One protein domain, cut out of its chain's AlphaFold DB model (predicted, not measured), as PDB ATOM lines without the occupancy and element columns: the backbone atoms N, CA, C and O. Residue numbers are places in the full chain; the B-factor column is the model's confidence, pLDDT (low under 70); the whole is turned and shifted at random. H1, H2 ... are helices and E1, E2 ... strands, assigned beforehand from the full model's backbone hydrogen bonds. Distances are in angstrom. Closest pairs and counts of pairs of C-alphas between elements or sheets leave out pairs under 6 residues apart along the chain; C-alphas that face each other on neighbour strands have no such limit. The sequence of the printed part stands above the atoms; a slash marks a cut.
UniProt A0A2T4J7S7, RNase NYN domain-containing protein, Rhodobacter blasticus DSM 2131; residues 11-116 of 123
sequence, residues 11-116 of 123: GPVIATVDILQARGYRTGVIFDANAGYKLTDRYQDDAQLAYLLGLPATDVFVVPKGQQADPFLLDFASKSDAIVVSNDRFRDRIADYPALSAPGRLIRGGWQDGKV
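AT A GLANCE: This is residues 11 to 116 of the 123 residues of the protein "RNase NYN domain-containing protein" of Rhodobacter blasticus DSM 2131 (UniProt A0A2T4J7S7). Two small pairs of parallel strands, E1 with E2 and E3 with E4, stand in a loose row with a gap between E1 and E3, and helices lie on both sides: H1 and H3 on one, H4 and H5 on the other. H4 spans the gap, H2 sits beyond the ends of E1 and E2, and the far part of E4 runs on past E3 towards the start of H1. The printed part has 106 residues, with five named helices and four named strands in the order H1 E1 H2 H3 E2 H4 E3 H5 E4; the class is mixed, helices and strands. It is compact, with a radius of gyration of the C-alphas of 13.8 A and spans of 37 by 33 by 26 A.

HOW THE PARTS SIT: Start at H1, residues 11 to 22, which with its residues 13 to 17 alone only just touches H3, residues 46 to 53: there are 3 pairs of C-alphas within 8 A, the closest those of Ile 14 and Leu 53 at 5.6 A, and the lines are about perpendicular at 81 degrees. Next look at E1, residues 29 to 31, and E2, residues 60 to 62, parallel at 11 degrees; N 31 and O 61 are 2.9 A apart, within hydrogen-bond range. Between them in the chain come H2, residues 35 to 40, and H3, making a strand-helix-strand unit, two parallel neighbour strands joined through helices, with a right-handed crossover. H2 and H3 are close but not clearly touching, with C-alphas 36 and 49 closest at 7.3 A. H3 comes within 5.3 A of E2, at C-alphas 46 and 61. H4, residues 69 to 78, has C-alpha 69 at 5.6 A from C-alpha 31 of E1, and C-alpha 77 at 6.8 A from C-alpha 84 of E3, residues 84 to 86. E1 and E3 are apart. H5, residues 98 to 101, touches H4, with C-alphas 78 and 99 closest at 6.0 A. E3, H5 and E4, residues 106 to 112, form a second such unit, also right-handed; E3 and E4 are parallel at 33 degrees, with N 107 and O 84 at 2.7 A. In H1, H2, H3 and H4 every O i to N i+4 pair is within hydrogen-bond range; H5 is too short for one.

IN THESE COORDINATES: Find C-alpha 11 at (-20.806, 16.713, -3.599); from there H1 runs 16.2 A to C-alpha 22. H4 begins at (-1.939, 16.978, -2.632) and covers 14.3 A; H3 covers 10.5 A. E4 runs 18.6 A to C-alpha 112 at (-21.247, 14.407, -16.666).

THE WHOLE: The C-alphas of Arg 42 and Pro 103 are the two farthest apart, 38.0 A. The link from E3 to H5 is long, and residues 115 to 116 pair antiparallel with 111 to 112 of E4. The printed part has no cut, and no printed residue is under 70 in pLDDT.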
ATOM      1  N   GLY A  11     -19.829  17.658  -3.065       93.25
ATOM      2  CA  GLY A  11     -20.806  16.713  -3.599       93.25
ATOM      3  C   GLY A  11     -20.236  15.725  -4.627       93.25
ATOM      4  O   GLY A  11     -20.509  14.536  -4.496       93.25
ATOM      5  N   PRO A  12     -19.401  16.124  -5.613       94.00
ATOM      6  CA  PRO A  12     -18.761  15.157  -6.503       94.00
ATOM      7  C   PRO A  12     -17.742  14.265  -5.781       94.00
ATOM      8  O   PRO A  12     -17.524  13.137  -6.206       94.00
ATOM      9  N   VAL A  13     -17.114  14.752  -4.705       94.50
ATOM     10  CA  VAL A  13     -16.188  13.945  -3.892       94.50
ATOM     11  C   VAL A  13     -16.971  12.888  -3.117       94.50
ATOM     12  O   VAL A  13     -16.637  11.715  -3.228       94.50
ATOM     13  N   ILE A  14     -18.054  13.286  -2.439       95.25
ATOM     14  CA  ILE A  14     -18.973  12.383  -1.727       95.25
ATOM     15  C   ILE A  14     -19.504  11.313  -2.686       95.25
ATOM     16  O   ILE A  14     -19.290  10.129  -2.463       95.25
ATOM     17  N   ALA A  15     -20.059  11.719  -3.832       95.56
ATOM     18  CA  ALA A  15     -20.567  10.774  -4.825       95.56
ATOM     19  C   ALA A  15     -19.479   9.825  -5.364       95.56
ATOM     20  O   ALA A  15     -19.761   8.667  -5.658       95.56
ATOM     21  N   THR A  16     -18.230  10.287  -5.494       95.50
ATOM     22  CA  THR A  16     -17.107   9.418  -5.889       95.50
ATOM     23  C   THR A  16     -16.811   8.377  -4.813       95.50
ATOM     24  O   THR A  16     -16.649   7.204  -5.145       95.50
ATOM     25  N   VAL A  17     -16.761   8.792  -3.544       95.69
ATOM     26  CA  VAL A  17     -16.554   7.895  -2.397       95.69
ATOM     27  C   VAL A  17     -17.663   6.847  -2.334       95.69
ATOM     28  O   VAL A  17     -17.353   5.657  -2.297       95.69
ATOM     29  N   ASP A  18     -18.925   7.263  -2.433       95.25
ATOM     30  CA  ASP A  18     -20.082   6.362  -2.406       95.25
ATOM     31  C   ASP A  18     -20.013   5.321  -3.530       95.25
ATOM     32  O   ASP A  18     -20.196   4.124  -3.304       95.25
ATOM     33  N   ILE A  19     -19.694   5.758  -4.754       94.94
ATOM     34  CA  ILE A  19     -19.563   4.875  -5.918       94.94
ATOM     35  C   ILE A  19     -18.443   3.841  -5.723       94.94
ATOM     36  O   ILE A  19     -18.592   2.689  -6.136       94.94
ATOM     37  N   LEU A  20     -17.310   4.241  -5.139       94.38
ATOM     38  CA  LEU A  20     -16.182   3.343  -4.882       94.38
ATOM     39  C   LEU A  20     -16.507   2.349  -3.759       94.38
ATOM     40  O   LEU A  20     -16.302   1.147  -3.930       94.38
ATOM     41  N   GLN A  21     -17.081   2.812  -2.651       94.06
ATOM     42  CA  GLN A  21     -17.484   1.944  -1.542       94.06
ATOM     43  C   GLN A  21     -18.563   0.939  -1.960       94.06
ATOM     44  O   GLN A  21     -18.454  -0.243  -1.635       94.06
ATOM     45  N   ALA A  22     -19.552   1.363  -2.753       93.62
ATOM     46  CA  ALA A  22     -20.586   0.476  -3.292       93.62
ATOM     47  C   ALA A  22     -20.018  -0.625  -4.208       93.62
ATOM     48  O   ALA A  22     -20.639  -1.673  -4.376       93.62
ATOM     49  N   ARG A  23     -18.830  -0.407  -4.785       92.12
ATOM     50  CA  ARG A  23     -18.085  -1.403  -5.573       92.12
ATOM     51  C   ARG A  23     -17.079  -2.213  -4.751       92.12
ATOM     52  O   ARG A  23     -16.336  -3.003  -5.321       92.12
ATOM     53  N   GLY A  24     -17.059  -2.044  -3.428       92.81
ATOM     54  CA  GLY A  24     -16.221  -2.817  -2.509       92.81
ATOM     55  C   GLY A  24     -14.819  -2.249  -2.276       92.81
ATOM     56  O   GLY A  24     -14.004  -2.908  -1.631       92.81
ATOM     57  N   TYR A  25     -14.514  -1.042  -2.758       92.69
ATOM     58  CA  TYR A  25     -13.212  -0.419  -2.520       92.69
ATOM     59  C   TYR A  25     -13.140   0.231  -1.134       92.69
ATOM     60  O   TYR A  25     -14.013   1.014  -0.746       92.69
ATOM     61  N   ARG A  26     -12.024   0.015  -0.427       93.06
ATOM     62  CA  ARG A  26     -11.621   0.923   0.652       93.06
ATOM     63  C   ARG A  26     -11.151   2.230   0.022       93.06
ATOM     64  O   ARG A  26     -10.273   2.219  -0.837       93.06
ATOM     65  N   THR A  27     -11.734   3.343   0.454       94.75
ATOM     66  CA  THR A  27     -11.519   4.650  -0.173       94.75
ATOM     67  C   THR A  27     -10.952   5.629   0.839       94.75
ATOM     68  O   THR A  27     -11.489   5.748   1.934       94.75
ATOM     69  N   GLY A  28      -9.895   6.341   0.447       95.56
ATOM     70  CA  GLY A  28      -9.386   7.496   1.171       95.56
ATOM     71  C   GLY A  28      -9.295   8.725   0.272       95.56
ATOM     72  O   GLY A  28      -9.301   8.602  -0.957       95.56
ATOM     73  N   VAL A  29      -9.234   9.911   0.874       96.69
ATOM     74  CA  VAL A  29      -9.207  11.188   0.149       96.69
ATOM     75  C   VAL A  29      -8.051  12.051   0.632       96.69
ATOM     76  O   VAL A  29      -7.913  12.312   1.825       96.69
ATOM     77  N   ILE A  30      -7.243  12.535  -0.311       96.94
ATOM     78  CA  ILE A  30      -6.174  13.497  -0.040       96.94
ATOM     79  C   ILE A  30      -6.583  14.862  -0.581       96.94
ATOM     80  O   ILE A  30      -6.975  14.991  -1.743       96.94
ATOM     81  N   PHE A  31      -6.487  15.879   0.266       95.88
ATOM     82  CA  PHE A  31      -6.861  17.254  -0.040       95.88
ATOM     83  C   PHE A  31      -5.654  18.188  -0.013       95.88
ATOM     84  O   PHE A  31      -4.747  18.036   0.805       95.88
ATOM     85  N   ASP A  32      -5.678  19.215  -0.864       94.50
ATOM     86  CA  ASP A  32      -4.758  20.347  -0.751       94.50
ATOM     87  C   ASP A  32      -4.966  21.096   0.573       94.50
ATOM     88  O   ASP A  32      -6.086  21.193   1.078       94.50
ATOM     89  N   ALA A  33      -3.917  21.766   1.059       93.81
ATOM     90  CA  ALA A  33      -3.951  22.548   2.300       93.81
ATOM     91  C   ALA A  33      -5.016  23.667   2.315       93.81
ATOM     92  O   ALA A  33      -5.360  24.203   3.364       93.81
ATOM     93  N   ASN A  34      -5.515  24.066   1.140       92.56
ATOM     94  CA  ASN A  34      -6.537  25.101   0.984       92.56
ATOM     95  C   ASN A  34      -7.962  24.551   0.808       92.56
ATOM     96  O   ASN A  34      -8.886  25.351   0.642       92.56
ATOM     97  N   ALA A  35      -8.160  23.230   0.832       92.38
ATOM     98  CA  ALA A  35      -9.459  22.623   0.554       92.38
ATOM     99  C   ALA A  35     -10.542  23.099   1.529       92.38
ATOM    100  O   ALA A  35     -11.612  23.506   1.083       92.38
ATOM    101  N   GLY A  36     -10.243  23.142   2.831       90.50
ATOM    102  CA  GLY A  36     -11.179  23.634   3.845       90.50
ATOM    103  C   GLY A  36     -11.689  25.046   3.556       90.50
ATOM    104  O   GLY A  36     -12.901  25.273   3.538       90.50
ATOM    105  N   TYR A  37     -10.774  25.967   3.233       91.94
ATOM    106  CA  TYR A  37     -11.115  27.351   2.893       91.94
ATOM    107  C   TYR A  37     -11.960  27.429   1.625       91.94
ATOM    108  O   TYR A  37     -12.972  28.118   1.600       91.94
ATOM    109  N   LYS A  38     -11.588  26.675   0.587       91.44
ATOM    110  CA  LYS A  38     -12.342  26.635  -0.670       91.44
ATOM    111  C   LYS A  38     -13.763  26.086  -0.500       91.44
ATOM    112  O   LYS A  38     -14.643  26.479  -1.253       91.44
ATOM    113  N   LEU A  39     -13.968  25.165   0.442       89.69
ATOM    114  CA  LEU A  39     -15.238  24.460   0.635       89.69
ATOM    115  C   LEU A  39     -16.159  25.128   1.661       89.69
ATOM    116  O   LEU A  39     -17.375  25.003   1.555       89.69
ATOM    117  N   THR A  40     -15.597  25.788   2.676       87.38
ATOM    118  CA  THR A  40     -16.360  26.262   3.847       87.38
ATOM    119  C   THR A  40     -16.012  27.681   4.294       87.38
ATOM    120  O   THR A  40     -16.480  28.108   5.346       87.38
ATOM    121  N   ASP A  41     -15.175  28.394   3.533       89.88
ATOM    122  CA  ASP A  41     -14.672  29.745   3.837       89.88
ATOM    123  C   ASP A  41     -13.897  29.862   5.169       89.88
ATOM    124  O   ASP A  41     -13.711  30.933   5.743       89.88
ATOM    125  N   ARG A  42     -13.403  28.734   5.688       88.62
ATOM    126  CA  ARG A  42     -12.551  28.665   6.883       88.62
ATOM    127  C   ARG A  42     -11.617  27.464   6.817       88.62
ATOM    128  O   ARG A  42     -11.842  26.540   6.042       88.62
ATOM    129  N   TYR A  43     -10.580  27.462   7.649       89.12
ATOM    130  CA  TYR A  43      -9.707  26.298   7.781       89.12
ATOM    131  C   TYR A  43     -10.518  25.059   8.191       89.12
ATOM    132  O   TYR A  43     -11.378  25.159   9.067       89.12
ATOM    133  N   GLN A  44     -10.235  23.925   7.546       89.50
ATOM    134  CA  GLN A  44     -10.729  22.610   7.945       89.50
ATOM    135  C   GLN A  44      -9.555  21.634   7.983       89.50
ATOM    136  O   GLN A  44      -8.759  21.616   7.041       89.50
ATOM    137  N   ASP A  45      -9.465  20.847   9.047       89.06
ATOM    138  CA  ASP A  45      -8.513  19.747   9.190       89.06
ATOM    139  C   ASP A  45      -9.081  18.409   8.675       89.06
ATOM    140  O   ASP A  45     -10.223  18.320   8.209       89.06
ATOM    141  N   ASP A  46      -8.255  17.363   8.752       92.62
ATOM    142  CA  ASP A  46      -8.562  15.997   8.321       92.62
ATOM    143  C   ASP A  46      -9.879  15.490   8.917       92.62
ATOM    144  O   ASP A  46     -10.730  14.967   8.198       92.62
ATOM    145  N   ALA A  47     -10.077  15.683  10.224       93.75
ATOM    146  CA  ALA A  47     -11.236  15.166  10.940       93.75
ATOM    147  C   ALA A  47     -12.528  15.861  10.498       93.75
ATOM    148  O   ALA A  47     -13.567  15.214  10.332       93.75
ATOM    149  N   GLN A  48     -12.470  17.173  10.276       94.12
ATOM    150  CA  GLN A  48     -13.630  17.944   9.843       94.12
ATOM    151  C   GLN A  48     -14.036  17.605   8.405       94.12
ATOM    152  O   GLN A  48     -15.223  17.421   8.133       94.12
ATOM    153  N   LEU A  49     -13.074  17.465   7.486       94.12
ATOM    154  CA  LEU A  49     -13.379  17.036   6.119       94.12
ATOM    155  C   LEU A  49     -13.833  15.571   6.064       94.12
ATOM    156  O   LEU A  49     -14.748  15.260   5.304       94.12
ATOM    157  N   ALA A  50     -13.268  14.692   6.892       95.19
ATOM    158  CA  ALA A  50     -13.718  13.306   7.008       95.19
ATOM    159  C   ALA A  50     -15.183  13.209   7.437       95.19
ATOM    160  O   ALA A  50     -15.954  12.477   6.815       95.19
ATOM    161  N   TYR A  51     -15.587  14.014   8.423       94.62
ATOM    162  CA  TYR A  51     -16.981  14.095   8.850       94.62
ATOM    163  C   TYR A  51     -17.916  14.496   7.699       94.62
ATOM    164  O   TYR A  51     -18.952  13.864   7.502       94.62
ATOM    165  N   LEU A  52     -17.533  15.494   6.893       92.38
ATOM    166  CA  LEU A  52     -18.318  15.925   5.727       92.38
ATOM    167  C   LEU A  52     -18.405  14.858   4.626       92.38
ATOM    168  O   LEU A  52     -19.366  14.852   3.861       92.38
ATOM    169  N   LEU A  53     -17.406  13.977   4.534       93.44
ATOM    170  CA  LEU A  53     -17.361  12.874   3.573       93.44
ATOM    171  C   LEU A  53     -18.008  11.579   4.083       93.44
ATOM    172  O   LEU A  53     -18.113  10.631   3.313       93.44
ATOM    173  N   GLY A  54     -18.392  11.503   5.361       92.88
ATOM    174  CA  GLY A  54     -18.832  10.245   5.971       92.88
ATOM    175  C   GLY A  54     -17.719   9.191   6.065       92.88
ATOM    176  O   GLY A  54     -18.006   7.996   6.107       92.88
ATOM    177  N   LEU A  55     -16.453   9.618   6.086       95.00
ATOM    178  CA  LEU A  55     -15.284   8.743   6.176       95.00
ATOM    179  C   LEU A  55     -14.673   8.760   7.585       95.00
ATOM    180  O   LEU A  55     -14.801   9.752   8.308       95.00
ATOM    181  N   PRO A  56     -13.954   7.697   7.989       95.00
ATOM    182  CA  PRO A  56     -13.076   7.758   9.149       95.00
ATOM    183  C   PRO A  56     -11.992   8.825   8.957       95.00
ATOM    184  O   PRO A  56     -11.436   8.961   7.869       95.00
ATOM    185  N   ALA A  57     -11.618   9.527  10.030       94.25
ATOM    186  CA  ALA A  57     -10.550  10.532   9.979       94.25
ATOM    187  C   ALA A  57      -9.202   9.957   9.504       94.25
ATOM    188  O   ALA A  57      -8.409  10.668   8.909       94.25
ATOM    189  N   THR A  58      -8.955   8.660   9.716       94.19
ATOM    190  CA  THR A  58      -7.747   7.967   9.239       94.19
ATOM    191  C   THR A  58      -7.699   7.765   7.726       94.19
ATOM    192  O   THR A  58      -6.639   7.441   7.201       94.19
ATOM    193  N   ASP A  59      -8.833   7.912   7.036       95.38
ATOM    194  CA  ASP A  59      -8.947   7.732   5.588       95.38
ATOM    195  C   ASP A  59      -8.994   9.088   4.848       95.38
ATOM    196  O   ASP A  59      -9.136   9.129   3.627       95.38
ATOM    197  N   VAL A  60      -8.842  10.210   5.559       97.06
ATOM    198  CA  VAL A  60      -8.742  11.549   4.966       97.06
ATOM    199  C   VAL A  60      -7.451  12.213   5.408       97.06
ATOM    200  O   VAL A  60      -7.091  12.161   6.577       97.06
ATOM    201  N   PHE A  61      -6.762  12.854   4.470       97.12
ATOM    202  CA  PHE A  61      -5.512  13.550   4.743       97.12
ATOM    203  C   PHE A  61      -5.489  14.912   4.049       97.12
ATOM    204  O   PHE A  61      -5.551  14.998   2.819       97.12
ATOM    205  N   VAL A  62      -5.391  15.989   4.823       96.50
ATOM    206  CA  VAL A  62      -5.138  17.342   4.326       96.50
ATOM    207  C   VAL A  62      -3.640  17.583   4.385       96.50
ATOM    208  O   VAL A  62      -3.013  17.522   5.443       96.50
ATOM    209  N   VAL A  63      -3.041  17.879   3.234       96.44
ATOM    210  CA  VAL A  63      -1.595  18.104   3.194       96.44
ATOM    211  C   VAL A  63      -1.190  19.331   4.021       96.44
ATOM    212  O   VAL A  63      -1.958  20.295   4.129       96.44
ATOM    213  N   PRO A  64       0.043  19.357   4.563       95.06
ATOM    214  CA  PRO A  64       0.528  20.505   5.315       95.06
ATOM    215  C   PRO A  64       0.514  21.799   4.495       95.06
ATOM    216  O   PRO A  64       0.678  21.804   3.271       95.06
ATOM    217  N   LYS A  65       0.392  22.935   5.189       92.69
ATOM    218  CA  LYS A  65       0.420  24.263   4.564       92.69
ATOM    219  C   LYS A  65       1.667  24.446   3.690       92.69
ATOM    220  O   LYS A  65       2.783  24.175   4.119       92.69
ATOM    221  N   GLY A  66       1.458  24.975   2.484       92.88
ATOM    222  CA  GLY A  66       2.523  25.208   1.503       92.88
ATOM    223  C   GLY A  66       2.860  23.989   0.645       92.88
ATOM    224  O   GLY A  66       3.724  24.093  -0.219       92.88
ATOM    225  N   GLN A  67       2.173  22.863   0.849       94.44
ATOM    226  CA  GLN A  67       2.326  21.659   0.041       94.44
ATOM    227  C   GLN A  67       1.098  21.414  -0.845       94.44
ATOM    228  O   GLN A  67       0.034  22.001  -0.641       94.44
ATOM    229  N   GLN A  68       1.274  20.562  -1.853       92.81
ATOM    230  CA  GLN A  68       0.230  20.151  -2.796       92.81
ATOM    231  C   GLN A  68      -0.177  18.705  -2.520       92.81
ATOM    232  O   GLN A  68       0.657  17.927  -2.063       92.81
ATOM    233  N   ALA A  69      -1.423  18.340  -2.819       94.25
ATOM    234  CA  ALA A  69      -1.939  16.978  -2.632       94.25
ATOM    235  C   ALA A  69      -1.245  15.937  -3.521       94.25
ATOM    236  O   ALA A  69      -0.917  14.838  -3.074       94.25
ATOM    237  N   ASP A  70      -0.997  16.300  -4.775       93.44
ATOM    238  CA  ASP A  70      -0.524  15.403  -5.827       93.44
ATOM    239  C   ASP A  70       0.695  14.533  -5.456       93.44
ATOM    240  O   ASP A  70       0.613  13.325  -5.667       93.44
ATOM    241  N   PRO A  71       1.813  15.045  -4.886       93.56
ATOM    242  CA  PRO A  71       2.953  14.193  -4.545       93.56
ATOM    243  C   PRO A  71       2.598  13.156  -3.481       93.56
ATOM    244  O   PRO A  71       3.044  12.022  -3.576       93.56
ATOM    245  N   PHE A  72       1.770  13.514  -2.495       95.12
ATOM    246  CA  PHE A  72       1.335  12.590  -1.446       95.12
ATOM    247  C   PHE A  72       0.425  11.500  -2.009       95.12
ATOM    248  O   PHE A  72       0.575  10.330  -1.665       95.12
ATOM    249  N   LEU A  73      -0.486  11.879  -2.907       94.75
ATOM    250  CA  LEU A  73      -1.383  10.951  -3.588       94.75
ATOM    251  C   LEU A  73      -0.619   9.952  -4.456       94.75
ATOM    252  O   LEU A  73      -0.861   8.749  -4.360       94.75
ATOM    253  N   LEU A  74       0.317  10.439  -5.270       93.94
ATOM    254  CA  LEU A  74       1.125   9.592  -6.143       93.94
ATOM    255  C   LEU A  74       2.105   8.728  -5.340       93.94
ATOM    256  O   LEU A  74       2.227   7.538  -5.618       93.94
ATOM    257  N   ASP A  75       2.748   9.274  -4.306       94.56
ATOM    258  CA  ASP A  75       3.656   8.515  -3.443       94.56
ATOM    259  C   ASP A  75       2.927   7.370  -2.726       94.56
ATOM    260  O   ASP A  75       3.357   6.217  -2.818       94.56
ATOM    261  N   PHE A  76       1.771   7.651  -2.113       94.06
ATOM    262  CA  PHE A  76       0.945   6.632  -1.464       94.06
ATOM    263  C   PHE A  76       0.495   5.545  -2.447       94.06
ATOM    264  O   PHE A  76       0.642   4.348  -2.178       94.06
ATOM    265  N   ALA A  77      -0.030   5.948  -3.606       93.38
ATOM    266  CA  ALA A  77      -0.513   5.003  -4.602       93.38
ATOM    267  C   ALA A  77       0.626   4.183  -5.217       93.38
ATOM    268  O   ALA A  77       0.422   3.022  -5.537       93.38
ATOM    269  N   SER A  78       1.828   4.743  -5.371       92.50
ATOM    270  CA  SER A  78       2.975   4.014  -5.932       92.50
ATOM    271  C   SER A  78       3.507   2.910  -5.012       92.50
ATOM    272  O   SER A  78       4.078   1.933  -5.492       92.50
ATOM    273  N   LYS A  79       3.299   3.054  -3.698       92.38
ATOM    274  CA  LYS A  79       3.763   2.127  -2.651       92.38
ATOM    275  C   LYS A  79       2.695   1.123  -2.214       92.38
ATOM    276  O   LYS A  79       2.929   0.341  -1.296       92.38
ATOM    277  N   SER A  80       1.520   1.164  -2.829       89.56
ATOM    278  CA  SER A  80       0.373   0.315  -2.507       89.56
ATOM    279  C   SER A  80      -0.268  -0.233  -3.782       89.56
ATOM    280  O   SER A  80       0.134   0.117  -4.888       89.56
ATOM    281  N   ASP A  81      -1.303  -1.060  -3.644       86.12
ATOM    282  CA  ASP A  81      -2.130  -1.500  -4.775       86.12
ATOM    283  C   ASP A  81      -3.312  -0.566  -5.067       86.12
ATOM    284  O   ASP A  81      -4.246  -0.918  -5.785       86.12
ATOM    285  N   ALA A  82      -3.278   0.652  -4.520       91.38
ATOM    286  CA  ALA A  82      -4.346   1.618  -4.702       91.38
ATOM    287  C   ALA A  82      -4.409   2.147  -6.143       91.38
ATOM    288  O   ALA A  82      -3.394   2.423  -6.795       91.38
ATOM    289  N   ILE A  83      -5.640   2.363  -6.601       92.50
ATOM    290  CA  ILE A  83      -5.939   3.153  -7.792       92.50
ATOM    291  C   ILE A  83      -6.102   4.625  -7.401       92.50
ATOM    292  O   ILE A  83      -6.567   4.947  -6.307       92.50
ATOM    293  N   VAL A  84      -5.758   5.530  -8.309       94.50
ATOM    294  CA  VAL A  84      -5.925   6.976  -8.139       94.50
ATOM    295  C   VAL A  84      -7.112   7.437  -8.964       94.50
ATOM    296  O   VAL A  84      -7.101   7.285 -10.181       94.50
ATOM    297  N   VAL A  85      -8.116   8.051  -8.337       95.00
ATOM    298  CA  VAL A  85      -9.226   8.695  -9.054       95.00
ATOM    299  C   VAL A  85      -8.970  10.196  -9.143       95.00
ATOM    300  O   VAL A  85      -8.967  10.890  -8.129       95.00
ATOM    301  N   SER A  86      -8.762  10.716 -10.355       92.94
ATOM    302  CA  SER A  86      -8.526  12.149 -10.576       92.94
ATOM    303  C   SER A  86      -8.998  12.615 -11.955       92.94
ATOM    304  O   SER A  86      -9.062  11.846 -12.917       92.94
ATOM    305  N   ASN A  87      -9.302  13.912 -12.060       90.06
ATOM    306  CA  ASN A  87      -9.467  14.578 -13.355       90.06
ATOM    307  C   ASN A  87      -8.143  15.174 -13.879       90.06
ATOM    308  O   ASN A  87      -8.067  15.590 -15.035       90.06
ATOM    309  N   ASP A  88      -7.063  15.161 -13.100       87.94
ATOM    310  CA  ASP A  88      -5.717  15.455 -13.604       87.94
ATOM    311  C   ASP A  88      -5.065  14.180 -14.168       87.94
ATOM    312  O   ASP A  88      -5.403  13.057 -13.786       87.94
ATOM    313  N   ARG A  89      -4.207  14.344 -15.176       84.56
ATOM    314  CA  ARG A  89      -3.374  13.271 -15.735       84.56
ATOM    315  C   ARG A  89      -1.993  13.211 -15.082       84.56
ATOM    316  O   ARG A  89      -1.254  12.282 -15.384       84.56
ATOM    317  N   PHE A  90      -1.635  14.201 -14.263       90.06
ATOM    318  CA  PHE A  90      -0.336  14.323 -13.607       90.06
ATOM    319  C   PHE A  90       0.833  14.216 -14.596       90.06
ATOM    320  O   PHE A  90       1.843  13.591 -14.290       90.06
ATOM    321  N   ARG A  91       0.695  14.782 -15.807       84.94
ATOM    322  CA  ARG A  91       1.633  14.548 -16.928       84.94
ATOM    323  C   ARG A  91       3.088  14.826 -16.554       84.94
ATOM    324  O   ARG A  91       3.959  14.062 -16.946       84.94
ATOM    325  N   ASP A  92       3.308  15.865 -15.757       86.12
ATOM    326  CA  ASP A  92       4.645  16.307 -15.356       86.12
ATOM    327  C   ASP A  92       5.224  15.502 -14.183       86.12
ATOM    328  O   ASP A  92       6.385  15.680 -13.841       86.12
ATOM    329  N   ARG A  93       4.424  14.635 -13.543       87.56
ATOM    330  CA  ARG A  93       4.815  13.861 -12.349       87.56
ATOM    331  C   ARG A  93       4.776  12.363 -12.564       87.56
ATOM    332  O   ARG A  93       5.553  11.644 -11.962       87.56
ATOM    333  N   ILE A  94       3.883  11.873 -13.419       86.00
ATOM    334  CA  ILE A  94       3.653  10.437 -13.611       86.00
ATOM    335  C   ILE A  94       4.905   9.701 -14.107       86.00
ATOM    336  O   ILE A  94       5.068   8.519 -13.818       86.00
ATOM    337  N   ALA A  95       5.808  10.409 -14.797       87.81
ATOM    338  CA  ALA A  95       7.101   9.887 -15.235       87.81
ATOM    339  C   ALA A  95       7.981   9.416 -14.062       87.81
ATOM    340  O   ALA A  95       8.718   8.444 -14.214       87.81
ATOM    341  N   ASP A  96       7.841  10.037 -12.888       90.81
ATOM    342  CA  ASP A  96       8.563   9.663 -11.669       90.81
ATOM    343  C   ASP A  96       7.903   8.475 -10.937       90.81
ATOM    344  O   ASP A  96       8.487   7.899 -10.019       90.81
ATOM    345  N   TYR A  97       6.699   8.064 -11.361       90.06
ATOM    346  CA  TYR A  97       5.912   6.978 -10.765       90.06
ATOM    347  C   TYR A  97       5.539   5.916 -11.817       90.06
ATOM    348  O   TYR A  97       4.362   5.758 -12.164       90.06
ATOM    349  N   PRO A  98       6.507   5.129 -12.323       86.38
ATOM    350  CA  PRO A  98       6.277   4.182 -13.416       86.38
ATOM    351  C   PRO A  98       5.197   3.136 -13.098       86.38
ATOM    352  O   PRO A  98       4.431   2.763 -13.983       86.38
ATOM    353  N   ALA A  99       5.056   2.728 -11.832       84.12
ATOM    354  CA  ALA A  99       3.996   1.816 -11.394       84.12
ATOM    355  C   ALA A  99       2.580   2.374 -11.633       84.12
ATOM    356  O   ALA A  99       1.656   1.612 -11.902       84.12
ATOM    357  N   LEU A 100       2.401   3.699 -11.586       87.19
ATOM    358  CA  LEU A 100       1.112   4.359 -11.818       87.19
ATOM    359  C   LEU A 100       0.822   4.615 -13.301       87.19
ATOM    360  O   LEU A 100      -0.310   4.946 -13.652       87.19
ATOM    361  N   SER A 101       1.817   4.434 -14.171       81.94
ATOM    362  CA  SER A 101       1.636   4.506 -15.626       81.94
ATOM    363  C   SER A 101       0.967   3.251 -16.200       81.94
ATOM    364  O   SER A 101       0.551   3.253 -17.359       81.94
ATOM    365  N   ALA A 102       0.844   2.179 -15.409       82.69
ATOM    366  CA  ALA A 102       0.141   0.973 -15.820       82.69
ATOM    367  C   ALA A 102      -1.370   1.241 -16.017       82.69
ATOM    368  O   ALA A 102      -1.983   1.967 -15.221       82.69
ATOM    369  N   PRO A 103      -2.004   0.647 -17.048       83.31
ATOM    370  CA  PRO A 103      -3.449   0.737 -17.238       83.31
ATOM    371  C   PRO A 103      -4.216   0.326 -15.974       83.31
ATOM    372  O   PRO A 103      -3.850  -0.630 -15.298       83.31
ATOM    373  N   GLY A 104      -5.280   1.062 -15.644       86.31
ATOM    374  CA  GLY A 104      -6.119   0.777 -14.474       86.31
ATOM    375  C   GLY A 104      -5.591   1.312 -13.138       86.31
ATOM    376  O   GLY A 104      -6.302   1.219 -12.143       86.31
ATOM    377  N   ARG A 105      -4.397   1.924 -13.090       90.12
ATOM    378  CA  ARG A 105      -3.874   2.574 -11.872       90.12
ATOM    379  C   ARG A 105      -4.327   4.018 -11.717       90.12
ATOM    380  O   ARG A 105      -4.588   4.448 -10.599       90.12
ATOM    381  N   LEU A 106      -4.455   4.756 -12.819       92.06
ATOM    382  CA  LEU A 106      -5.005   6.110 -12.838       92.06
ATOM    383  C   LEU A 106      -6.382   6.103 -13.508       92.06
ATOM    384  O   LEU A 106      -6.511   5.960 -14.724       92.06
ATOM    385  N   ILE A 107      -7.414   6.277 -12.695       92.69
ATOM    386  CA  ILE A 107      -8.812   6.296 -13.095       92.69
ATOM    387  C   ILE A 107      -9.245   7.727 -13.353       92.69
ATOM    388  O   ILE A 107      -9.161   8.610 -12.493       92.69
ATOM    389  N   ARG A 108      -9.775   7.944 -14.553       90.62
ATOM    390  CA  ARG A 108     -10.398   9.209 -14.914       90.62
ATOM    391  C   ARG A 108     -11.767   9.292 -14.260       90.62
ATOM    392  O   ARG A 108     -12.630   8.447 -14.497       90.62
ATOM    393  N   GLY A 109     -11.930  10.324 -13.442       90.50
ATOM    394  CA  GLY A 109     -13.210  10.721 -12.882       90.50
ATOM    395  C   GLY A 109     -13.621  12.101 -13.377       90.50
ATOM    396  O   GLY A 109     -12.773  12.942 -13.690       90.50
ATOM    397  N   GLY A 110     -14.924  12.330 -13.457       91.69
ATOM    398  CA  GLY A 110     -15.478  13.622 -13.836       91.69
ATOM    399  C   GLY A 110     -16.966  13.717 -13.533       91.69
ATOM    400  O   GLY A 110     -17.597  12.747 -13.110       91.69
ATOM    401  N   TRP A 111     -17.519  14.904 -13.754       91.81
ATOM    402  CA  TRP A 111     -18.954  15.148 -13.695       91.81
ATOM    403  C   TRP A 111     -19.520  15.212 -15.110       91.81
ATOM    404  O   TRP A 111     -19.009  15.952 -15.949       91.81
ATOM    405  N   GLN A 112     -20.564  14.437 -15.377       90.50
ATOM    406  CA  GLN A 112     -21.247  14.407 -16.666       90.50
ATOM    407  C   GLN A 112     -22.729  14.116 -16.428       90.50
ATOM    408  O   GLN A 112     -23.063  13.238 -15.637       90.50
ATOM    409  N   ASP A 113     -23.619  14.862 -17.089       88.44
ATOM    410  CA  ASP A 113     -25.078  14.674 -17.025       88.44
ATOM    411  C   ASP A 113     -25.645  14.598 -15.593       88.44
ATOM    412  O   ASP A 113     -26.497  13.770 -15.277       88.44
ATOM    413  N   GLY A 114     -25.137  15.448 -14.693       89.44
ATOM    414  CA  GLY A 114     -25.621  15.529 -13.311       89.44
ATOM    415  C   GLY A 114     -25.136  14.411 -12.383       89.44
ATOM    416  O   GLY A 114     -25.653  14.287 -11.273       89.44
ATOM    417  N   LYS A 115     -24.155  13.603 -12.801       93.25
ATOM    418  CA  LYS A 115     -23.593  12.511 -11.993       93.25
ATOM    419  C   LYS A 115     -22.079  12.401 -12.131       93.25
ATOM    420  O   LYS A 115     -21.475  12.873 -13.094       93.25
ATOM    421  N   VAL A 116     -21.466  11.730 -11.161       94.19
ATOM    422  CA  VAL A 116     -20.072  11.296 -11.263       94.19
ATOM    423  C   VAL A 116     -19.973  10.138 -12.252       94.19
ATOM    424  O   VAL A 116     -20.712   9.158 -12.149       94.19
TER     425      VAL A 116